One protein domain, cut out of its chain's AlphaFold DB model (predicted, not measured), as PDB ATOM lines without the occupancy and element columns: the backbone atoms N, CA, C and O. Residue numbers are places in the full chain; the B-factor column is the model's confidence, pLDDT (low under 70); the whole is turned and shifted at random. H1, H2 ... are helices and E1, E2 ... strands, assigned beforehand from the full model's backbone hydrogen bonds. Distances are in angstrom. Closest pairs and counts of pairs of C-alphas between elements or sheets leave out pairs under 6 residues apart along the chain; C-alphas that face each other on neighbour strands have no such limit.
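This is residues 147 to 162 and 181 to 239 of the 256 residues of an uncharacterized protein of Drosophila willistoni (UniProt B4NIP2). A single, twisted sheet of five antiparallel strands makes the body, and helix H1 runs on from the last strand as an arm, sticking out with residues 227 to 239. Beyond the other end of the sheet a loop between E4 and E5 sticks out with residues 204 to 209. The printed part has 75 residues, with E1, E2, E3, E4, E5 and H1 along the chain; the sheet's order is the same, E1 to E5, and the class is mixed, helices and strands. It is only just loose, close to extended, with a radius of gyration of the C-alphas of 16.8 A and spans of 54 by 27 by 24 A.

E1, residues 147 to 152, begins at C-alpha 147 (41.331, 17.577, 11.251). E2 is residues 155 to 161, E3 181 to 190, 28.1 A long, and E4 193 to 202, 29.9 A. E5 is residues 215 to 221. H1, residues 222 to 239, measures 25.9 A and ends at C-alpha 239 (39.487, -7.820, 31.046).

E1 and E2 form a hairpin, with N 150 and O 157 3.0 A apart. Between E2 and E3, N 158 and O 185 are 2.9 A apart. E3, E4 and E5 form a meander, each strand the antiparallel neighbour of the one before; N 186 and O 197 are 2.7 A apart, N 196 and O 218 2.8 A. H1 only grazes the sheet, with residues 222 to 226; the closest C-alphas of E4 and H1, Gly 193 and Glu 222, are 4.1 A apart. In H1 every O i to N i+4 pair is within hydrogen-bond range.

The C-alphas of Asp 208 and Gln 238, the two farthest apart, are 55.0 A apart. Residues 163 to 180 are cut out, with 7.4 A between C-alphas 162 and 181. The link E4 to E5 is long, 12 residues. pLDDT is under 70 at residue 147, residues 160 to 162 and residues 203 to 213.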
ATOM      1  N   PHE A 147      42.058  17.418   9.994       63.81
ATOM      2  CA  PHE A 147      41.331  17.577  11.251       63.81
ATOM      3  C   PHE A 147      41.978  18.662  12.102       63.81
ATOM      4  O   PHE A 147      43.152  18.584  12.462       63.81
ATOM      5  N   ARG A 148      41.192  19.673  12.480       70.06
ATOM      6  CA  ARG A 148      41.615  20.679  13.458       70.06
ATOM      7  C   ARG A 148      40.670  20.664  14.649       70.06
ATOM      8  O   ARG A 148      39.479  20.938  14.492       70.06
ATOM      9  N   VAL A 149      41.217  20.360  15.825       73.94
ATOM     10  CA  VAL A 149      40.515  20.420  17.112       73.94
ATOM     11  C   VAL A 149      40.919  21.700  17.832       73.94
ATOM     12  O   VAL A 149      42.105  21.994  17.964       73.94
ATOM     13  N   THR A 150      39.945  22.473  18.300       75.75
ATOM     14  CA  THR A 150      40.183  23.632  19.173       75.75
ATOM     15  C   THR A 150      39.257  23.557  20.375       75.75
ATOM     16  O   THR A 150      38.044  23.426  20.192       75.75
ATOM     17  N   THR A 151      39.811  23.691  21.577       78.81
ATOM     18  CA  THR A 151      39.050  23.702  22.832       78.81
ATOM     19  C   THR A 151      39.213  25.058  23.503       78.81
ATOM     20  O   THR A 151      40.329  25.447  23.830       78.81
ATOM     21  N   THR A 152      38.113  25.780  23.703       77.00
ATOM     22  CA  THR A 152      38.084  27.082  24.390       77.00
ATOM     23  C   THR A 152      36.785  27.197  25.184       77.00
ATOM     24  O   THR A 152      35.721  26.881  24.650       77.00
ATOM     25  N   ASP A 153      36.854  27.643  26.439       76.25
ATOM     26  CA  ASP A 153      35.691  27.950  27.293       76.25
ATOM     27  C   ASP A 153      34.639  26.827  27.385       76.25
ATOM     28  O   ASP A 153      33.439  27.048  27.211       76.25
ATOM     29  N   GLY A 154      35.083  25.581  27.589       74.00
ATOM     30  CA  GLY A 154      34.183  24.421  27.690       74.00
ATOM     31  C   GLY A 154      33.481  24.042  26.378       74.00
ATOM     32  O   GLY A 154      32.522  23.264  26.391       74.00
ATOM     33  N   LYS A 155      33.948  24.587  25.249       75.06
ATOM     34  CA  LYS A 155      33.488  24.257  23.900       75.06
ATOM     35  C   LYS A 155      34.628  23.617  23.123       75.06
ATOM     36  O   LYS A 155      35.696  24.211  22.981       75.06
ATOM     37  N   THR A 156      34.375  22.442  22.566       81.56
ATOM     38  CA  THR A 156      35.315  21.759  21.671       81.56
ATOM     39  C   THR A 156      34.770  21.837  20.258       81.56
ATOM     40  O   THR A 156      33.632  21.439  20.019       81.56
ATOM     41  N   SER A 157      35.549  22.360  19.314       76.06
ATOM     42  CA  SER A 157      35.182  22.368  17.897       76.06
ATOM     43  C   SER A 157      36.112  21.471  17.098       76.06
ATOM     44  O   SER A 157      37.330  21.562  17.236       76.06
ATOM     45  N   LEU A 158      35.515  20.631  16.257       78.69
ATOM     46  CA  LEU A 158      36.198  19.798  15.279       78.69
ATOM     47  C   LEU A 158      35.829  20.303  13.883       78.69
ATOM     48  O   LEU A 158      34.648  20.384  13.535       78.69
ATOM     49  N   ARG A 159      36.844  20.653  13.092       70.62
ATOM     50  CA  ARG A 159      36.697  20.956  11.665       70.62
ATOM     51  C   ARG A 159      37.287  19.817  10.851       70.62
ATOM     52  O   ARG A 159      38.439  19.454  11.082       70.62
ATOM     53  N   GLN A 160      36.501  19.308   9.909       64.56
ATOM     54  CA  GLN A 160      36.932  18.332   8.919       64.56
ATOM     55  C   GLN A 160      36.680  18.919   7.530       64.56
ATOM     56  O   GLN A 160      35.534  19.163   7.152       64.56
ATOM     57  N   SER A 161      37.758  19.149   6.784       57.06
ATOM     58  CA  SER A 161      37.680  19.402   5.345       57.06
ATOM     59  C   SER A 161      37.941  18.085   4.629       57.06
ATOM     60  O   SER A 161      39.029  17.520   4.750       57.06
ATOM     61  N   ILE A 162      36.929  17.570   3.932       59.03
ATOM     62  CA  ILE A 162      37.095  16.453   3.002       59.03
ATOM     63  C   ILE A 162      37.404  17.091   1.652       59.03
ATOM     64  O   ILE A 162      36.507  17.370   0.866       59.03
ATOM     65  N   TYR A 181      30.918  18.675   0.873       73.00
ATOM     66  CA  TYR A 181      30.298  19.259   2.061       73.00
ATOM     67  C   TYR A 181      31.387  19.624   3.062       73.00
ATOM     68  O   TYR A 181      32.262  18.813   3.370       73.00
ATOM     69  N   GLN A 182      31.307  20.827   3.624       77.12
ATOM     70  CA  GLN A 182      32.112  21.183   4.785       77.12
ATOM     71  C   GLN A 182      31.238  21.110   6.025       77.12
ATOM     72  O   GLN A 182      30.092  21.544   6.007       77.12
ATOM     73  N   SER A 183      31.765  20.581   7.124       84.75
ATOM     74  CA  SER A 183      31.038  20.576   8.392       84.75
ATOM     75  C   SER A 183      31.914  21.064   9.539       84.75
ATOM     76  O   SER A 183      33.146  20.965   9.528       84.75
ATOM     77  N   LYS A 184      31.257  21.646  10.536       86.12
ATOM     78  CA  LYS A 184      31.845  22.042  11.806       86.12
ATOM     79  C   LYS A 184      31.025  21.420  12.920       86.12
ATOM     80  O   LYS A 184      29.882  21.805  13.146       86.12
ATOM     81  N   THR A 185      31.655  20.532  13.674       90.44
ATOM     82  CA  THR A 185      31.064  19.987  14.893       90.44
ATOM     83  C   THR A 185      31.505  20.834  16.083       90.44
ATOM     84  O   THR A 185      32.670  21.226  16.191       90.44
ATOM     85  N   THR A 186      30.572  21.145  16.977       91.69
ATOM     86  CA  THR A 186      30.795  21.861  18.231       91.69
ATOM     87  C   THR A 186      30.161  21.077  19.373       91.69
ATOM     88  O   THR A 186      28.960  20.832  19.367       91.69
ATOM     89  N   ILE A 187      30.954  20.731  20.377       93.25
ATOM     90  CA  ILE A 187      30.517  20.070  21.604       93.25
ATOM     91  C   ILE A 187      30.502  21.121  22.713       93.25
ATOM     92  O   ILE A 187      31.495  21.829  22.896       93.25
ATOM     93  N   ARG A 188      29.384  21.258  23.430       92.56
ATOM     94  CA  ARG A 188      29.205  22.229  24.520       92.56
ATOM     95  C   ARG A 188      28.743  21.531  25.788       92.56
ATOM     96  O   ARG A 188      27.802  20.747  25.738       92.56
ATOM     97  N   ARG A 189      29.344  21.869  26.927       93.31
ATOM     98  CA  ARG A 189      28.774  21.511  28.233       93.31
ATOM     99  C   ARG A 189      27.524  22.349  28.509       93.31
ATOM    100  O   ARG A 189      27.480  23.530  28.168       93.31
ATOM    101  N   THR A 190      26.525  21.711  29.095       93.25
ATOM    102  CA  THR A 190      25.246  22.292  29.515       93.25
ATOM    103  C   THR A 190      24.944  21.827  30.936       93.25
ATOM    104  O   THR A 190      25.533  20.850  31.394       93.25
ATOM    105  N   ASP A 191      23.981  22.458  31.600       93.12
ATOM    106  CA  ASP A 191      23.593  22.083  32.967       93.12
ATOM    107  C   ASP A 191      22.967  20.680  33.063       93.12
ATOM    108  O   ASP A 191      22.814  20.151  34.155       93.12
ATOM    109  N   GLN A 192      22.573  20.082  31.931       91.69
ATOM    110  CA  GLN A 192      21.940  18.758  31.866       91.69
ATOM    111  C   GLN A 192      22.860  17.677  31.274       91.69
ATOM    112  O   GLN A 192      22.450  16.524  31.144       91.69
ATOM    113  N   GLY A 193      24.090  18.028  30.881       93.25
ATOM    114  CA  GLY A 193      25.013  17.134  30.183       93.25
ATOM    115  C   GLY A 193      25.764  17.841  29.058       93.25
ATOM    116  O   GLY A 193      26.353  18.906  29.252       93.25
ATOM    117  N   VAL A 194      25.762  17.270  27.856       95.31
ATOM    118  CA  VAL A 194      26.538  17.766  26.713       95.31
ATOM    119  C   VAL A 194      25.655  17.913  25.480       95.31
ATOM    120  O   VAL A 194      24.928  16.997  25.121       95.31
ATOM    121  N   ARG A 195      25.779  19.039  24.775       95.12
ATOM    122  CA  ARG A 195      25.147  19.274  23.474       95.12
ATOM    123  C   ARG A 195      26.162  19.153  22.348       95.12
ATOM    124  O   ARG A 195      27.182  19.843  22.359       95.12
ATOM    125  N   ILE A 196      25.854  18.338  21.351       94.94
ATOM    126  CA  ILE A 196      26.598  18.229  20.096       94.94
ATOM    127  C   ILE A 196      25.838  19.008  19.025       94.94
ATOM    128  O   ILE A 196      24.649  18.796  18.825       94.94
ATOM    129  N   ILE A 197      26.527  19.917  18.343       92.94
ATOM    130  CA  ILE A 197      25.990  20.761  17.273       92.94
ATOM    131  C   ILE A 197      26.825  20.504  16.024       92.94
ATOM    132  O   ILE A 197      28.044  20.642  16.080       92.94
ATOM    133  N   ILE A 198      26.199  20.166  14.905       92.38
ATOM    134  CA  ILE A 198      26.863  19.959  13.616       92.38
ATOM    135  C   ILE A 198      26.329  21.012  12.651       92.38
ATOM    136  O   ILE A 198      25.187  20.917  12.211       92.38
ATOM    137  N   ASP A 199      27.150  22.017  12.346       87.25
ATOM    138  CA  ASP A 199      26.874  23.014  11.313       87.25
ATOM    139  C   ASP A 199      27.451  22.509   9.979       87.25
ATOM    140  O   ASP A 199      28.658  22.310   9.846       87.25
ATOM    141  N   ILE A 200      26.596  22.291   8.990       85.69
ATOM    142  CA  ILE A 200      26.936  21.867   7.634       85.69
ATOM    143  C   ILE A 200      26.931  23.112   6.742       85.69
ATOM    144  O   ILE A 200      26.025  23.945   6.800       85.69
ATOM    145  N   PHE A 201      27.962  23.256   5.923       76.25
ATOM    146  CA  PHE A 201      28.156  24.362   5.000       76.25
ATOM    147  C   PHE A 201      28.269  23.824   3.579       76.25
ATOM    148  O   PHE A 201      28.942  22.822   3.322       76.25
ATOM    149  N   PHE A 202      27.632  24.540   2.662       73.00
ATOM    150  CA  PHE A 202      27.677  24.286   1.231       73.00
ATOM    151  C   PHE A 202      28.536  25.349   0.563       73.00
ATOM    152  O   PHE A 202      28.422  26.534   0.897       73.00
ATOM    153  N   ASP A 203      29.387  24.939  -0.379       66.81
ATOM    154  CA  ASP A 203      30.069  25.904  -1.232       66.81
ATOM    155  C   ASP A 203      29.036  26.539  -2.176       66.81
ATOM    156  O   ASP A 203      28.272  25.853  -2.853       66.81
ATOM    157  N   LYS A 204      28.983  27.874  -2.197       61.47
ATOM    158  CA  LYS A 204      27.920  28.665  -2.849       61.47
ATOM    159  C   LYS A 204      27.913  28.572  -4.379       61.47
ATOM    160  O   LYS A 204      27.116  29.254  -5.017       61.47
ATOM    161  N   LYS A 205      28.806  27.781  -4.973       65.94
ATOM    162  CA  LYS A 205      28.851  27.563  -6.423       65.94
ATOM    163  C   LYS A 205      27.665  26.729  -6.922       65.94
ATOM    164  O   LYS A 205      27.268  26.921  -8.062       65.94
ATOM    165  N   ASP A 206      27.046  25.942  -6.039       58.34
ATOM    166  CA  ASP A 206      25.860  25.124  -6.325       58.34
ATOM    167  C   ASP A 206      24.650  25.611  -5.504       58.34
ATOM    168  O   ASP A 206      24.143  24.923  -4.617       58.34
ATOM    169  N   ALA A 207      24.205  26.844  -5.766       57.62
ATOM    170  CA  ALA A 207      23.115  27.506  -5.036       57.62
ATOM    171  C   ALA A 207      21.706  26.926  -5.304       57.62
ATOM    172  O   ALA A 207      20.735  27.404  -4.721       57.62
ATOM    173  N   ASP A 208      21.590  25.895  -6.144       59.19
ATOM    174  CA  ASP A 208      20.308  25.310  -6.568       59.19
ATOM    175  C   ASP A 208      19.613  24.471  -5.485       59.19
ATOM    176  O   ASP A 208      18.493  24.001  -5.688       59.19
ATOM    177  N   ILE A 209      20.245  24.271  -4.324       57.78
ATOM    178  CA  ILE A 209      19.645  23.522  -3.219       57.78
ATOM    179  C   ILE A 209      19.543  24.414  -1.993       57.78
ATOM    180  O   ILE A 209      20.483  24.576  -1.216       57.78
ATOM    181  N   GLU A 210      18.353  24.974  -1.811       52.31
ATOM    182  CA  GLU A 210      17.950  25.676  -0.600       52.31
ATOM    183  C   GLU A 210      17.742  24.656   0.533       52.31
ATOM    184  O   GLU A 210      16.627  24.241   0.847       52.31
ATOM    185  N   ILE A 211      18.837  24.189   1.139       57.62
ATOM    186  CA  ILE A 211      18.763  23.317   2.317       57.62
ATOM    187  C   ILE A 211      18.549  24.202   3.542       57.62
ATOM    188  O   ILE A 211      19.475  24.578   4.263       57.62
ATOM    189  N   VAL A 212      17.284  24.542   3.769       49.53
ATOM    190  CA  VAL A 212      16.786  25.014   5.059       49.53
ATOM    191  C   VAL A 212      17.086  23.918   6.091       49.53
ATOM    192  O   VAL A 212      16.535  22.826   6.004       49.53
ATOM    193  N   GLY A 213      17.976  24.178   7.056       57.22
ATOM    194  CA  GLY A 213      18.263  23.229   8.147       57.22
ATOM    195  C   GLY A 213      19.671  22.636   8.171       57.22
ATOM    196  O   GLY A 213      19.853  21.488   8.562       57.22
ATOM    197  N   SER A 214      20.695  23.411   7.820       74.12
ATOM    198  CA  SER A 214      22.089  22.956   7.823       74.12
ATOM    199  C   SER A 214      22.693  22.700   9.217       74.12
ATOM    200  O   SER A 214      23.900  22.519   9.333       74.12
ATOM    201  N   ARG A 215      21.888  22.692  10.285       84.94
ATOM    202  CA  ARG A 215      22.347  22.529  11.666       84.94
ATOM    203  C   ARG A 215      21.609  21.395  12.360       84.94
ATOM    204  O   ARG A 215      20.392  21.445  12.504       84.94
ATOM    205  N   VAL A 216      22.365  20.414  12.840       90.12
ATOM    206  CA  VAL A 216      21.856  19.288  13.632       90.12
ATOM    207  C   VAL A 216      22.300  19.469  15.077       90.12
ATOM    208  O   VAL A 216      23.482  19.690  15.330       90.12
ATOM    209  N   GLU A 217      21.368  19.383  16.025       93.06
ATOM    210  CA  GLU A 217      21.667  19.426  17.459       93.06
ATOM    211  C   GLU A 217      21.218  18.135  18.137       93.06
ATOM    212  O   GLU A 217      20.095  17.678  17.931       93.06
ATOM    213  N   THR A 218      22.085  17.587  18.983       94.94
ATOM    214  CA  THR A 218      21.803  16.404  19.792       94.94
ATOM    215  C   THR A 218      22.244  16.663  21.224       94.94
ATOM    216  O   THR A 218      23.406  16.992  21.464       94.94
ATOM    217  N   ASP A 219      21.334  16.473  22.175       95.94
ATOM    218  CA  ASP A 219      21.621  16.555  23.606       95.94
ATOM    219  C   ASP A 219      21.902  15.156  24.181       95.94
ATOM    220  O   ASP A 219      21.177  14.194  23.923       95.94
ATOM    221  N   ILE A 220      22.975  15.043  24.963       95.94
ATOM    222  CA  ILE A 220      23.384  13.838  25.687       95.94
ATOM    223  C   ILE A 220      23.310  14.153  27.185       95.94
ATOM    224  O   ILE A 220      24.076  15.002  27.652       95.94
ATOM    225  N   PRO A 221      22.427  13.490  27.952       96.69
ATOM    226  CA  PRO A 221      22.290  13.763  29.374       96.69
ATOM    227  C   PRO A 221      23.503  13.260  30.164       96.69
ATOM    228  O   PRO A 221      24.117  12.253  29.806       96.69
ATOM    229  N   GLU A 222      23.812  13.923  31.279       94.38
ATOM    230  CA  GLU A 222      24.920  13.549  32.169       94.38
ATOM    231  C   GLU A 222      24.812  12.097  32.656       94.38
ATOM    232  O   GLU A 222      25.797  11.362  32.644       94.38
ATOM    233  N   SER A 223      23.599  11.647  32.993       95.69
ATOM    234  CA  SER A 223      23.343  10.279  33.463       95.69
ATOM    235  C   SER A 223      23.813   9.209  32.478       95.69
ATOM    236  O   SER A 223      24.344   8.183  32.898       95.69
ATOM    237  N   ARG A 224      23.673   9.456  31.171       95.38
ATOM    238  CA  ARG A 224      24.140   8.535  30.128       95.38
ATOM    239  C   ARG A 224      25.662   8.466  30.089       95.38
ATOM    240  O   ARG A 224      26.216   7.381  30.008       95.38
ATOM    241  N   ILE A 225      26.328   9.613  30.196       93.69
ATOM    242  CA  ILE A 225      27.794   9.691  30.191       93.69
ATOM    243  C   ILE A 225      28.365   8.944  31.402       93.69
ATOM    244  O   ILE A 225      29.325   8.187  31.272       93.69
ATOM    245  N   LEU A 226      27.753   9.133  32.575       94.19
ATOM    246  CA  LEU A 226      28.164   8.457  33.804       94.19
ATOM    247  C   LEU A 226      27.933   6.943  33.737       94.19
ATOM    248  O   LEU A 226      28.815   6.185  34.135       94.19
ATOM    249  N   ALA A 227      26.787   6.501  33.210       95.44
ATOM    250  CA  ALA A 227      26.491   5.080  33.039       95.44
ATOM    251  C   ALA A 227      27.478   4.404  32.074       95.44
ATOM    252  O   ALA A 227      28.046   3.364  32.411       95.44
ATOM    253  N   ASP A 228      27.747   5.030  30.924       95.25
ATOM    254  CA  ASP A 228      28.703   4.520  29.937       95.25
ATOM    255  C   ASP A 228      30.115   4.422  30.542       95.25
ATOM    256  O   ASP A 228      30.815   3.428  30.341       95.25
ATOM    257  N   PHE A 229      30.527   5.416  31.341       95.38
ATOM    258  CA  PHE A 229      31.810   5.382  32.044       95.38
ATOM    259  C   PHE A 229      31.885   4.229  33.050       95.38
ATOM    260  O   PHE A 229      32.851   3.472  33.038       95.38
ATOM    261  N   GLN A 230      30.859   4.055  33.888       95.12
ATOM    262  CA  GLN A 230      30.808   2.966  34.869       95.12
ATOM    263  C   GLN A 230      30.853   1.593  34.193       95.12
ATOM    264  O   GLN A 230      31.633   0.729  34.599       95.12
ATOM    265  N   GLN A 231      30.067   1.404  33.131       96.12
ATOM    266  CA  GLN A 231      30.065   0.166  32.358       96.12
ATOM    267  C   GLN A 231      31.442  -0.107  31.741       96.12
ATOM    268  O   GLN A 231      31.945  -1.228  31.817       96.12
ATOM    269  N   HIS A 232      32.079   0.915  31.167       94.88
ATOM    270  CA  HIS A 232      33.404   0.782  30.574       94.88
ATOM    271  C   HIS A 232      34.481   0.456  31.622       94.88
ATOM    272  O   HIS A 232      35.335  -0.397  31.385       94.88
ATOM    273  N   SER A 233      34.434   1.085  32.802       93.00
ATOM    274  CA  SER A 233      35.343   0.777  33.912       93.00
ATOM    275  C   SER A 233      35.216  -0.673  34.378       93.00
ATOM    276  O   SER A 233      36.236  -1.332  34.574       93.00
ATOM    277  N   LEU A 234      33.990  -1.191  34.501       93.94
ATOM    278  CA  LEU A 234      33.756  -2.593  34.861       93.94
ATOM    279  C   LEU A 234      34.284  -3.551  33.787       93.94
ATOM    280  O   LEU A 234      34.971  -4.517  34.113       93.94
ATOM    281  N   ALA A 235      34.027  -3.260  32.510       93.00
ATOM    282  CA  ALA A 235      34.522  -4.075  31.401       93.00
ATOM    283  C   ALA A 235      36.062  -4.126  31.361       93.00
ATOM    284  O   ALA A 235      36.648  -5.183  31.129       93.00
ATOM    285  N   MET A 236      36.730  -3.003  31.639       90.19
ATOM    286  CA  MET A 236      38.193  -2.946  31.712       90.19
ATOM    287  C   MET A 236      38.755  -3.740  32.898       90.19
ATOM    288  O   MET A 236      39.778  -4.401  32.740       90.19
ATOM    289  N   GLN A 237      38.089  -3.722  34.058       89.50
ATOM    290  CA  GLN A 237      38.494  -4.531  35.214       89.50
ATOM    291  C   GLN A 237      38.343  -6.030  34.950       89.50
ATOM    292  O   GLN A 237      39.254  -6.796  35.251       89.50
ATOM    293  N   GLN A 238      37.231  -6.454  34.344       87.69
ATOM    294  CA  GLN A 238      37.026  -7.860  33.981       87.69
ATOM    295  C   GLN A 238      38.093  -8.342  32.998       87.69
ATOM    296  O   GLN A 238      38.659  -9.418  33.172       87.69
ATOM    297  N   LYS A 239      38.428  -7.511  32.005       86.56
ATOM    298  CA  LYS A 239      39.487  -7.820  31.046       86.56
ATOM    299  C   LYS A 239      40.859  -7.969  31.717       86.56
ATOM    300  O   LYS A 239      41.584  -8.901  31.398       86.56
TER     301      LYS A 239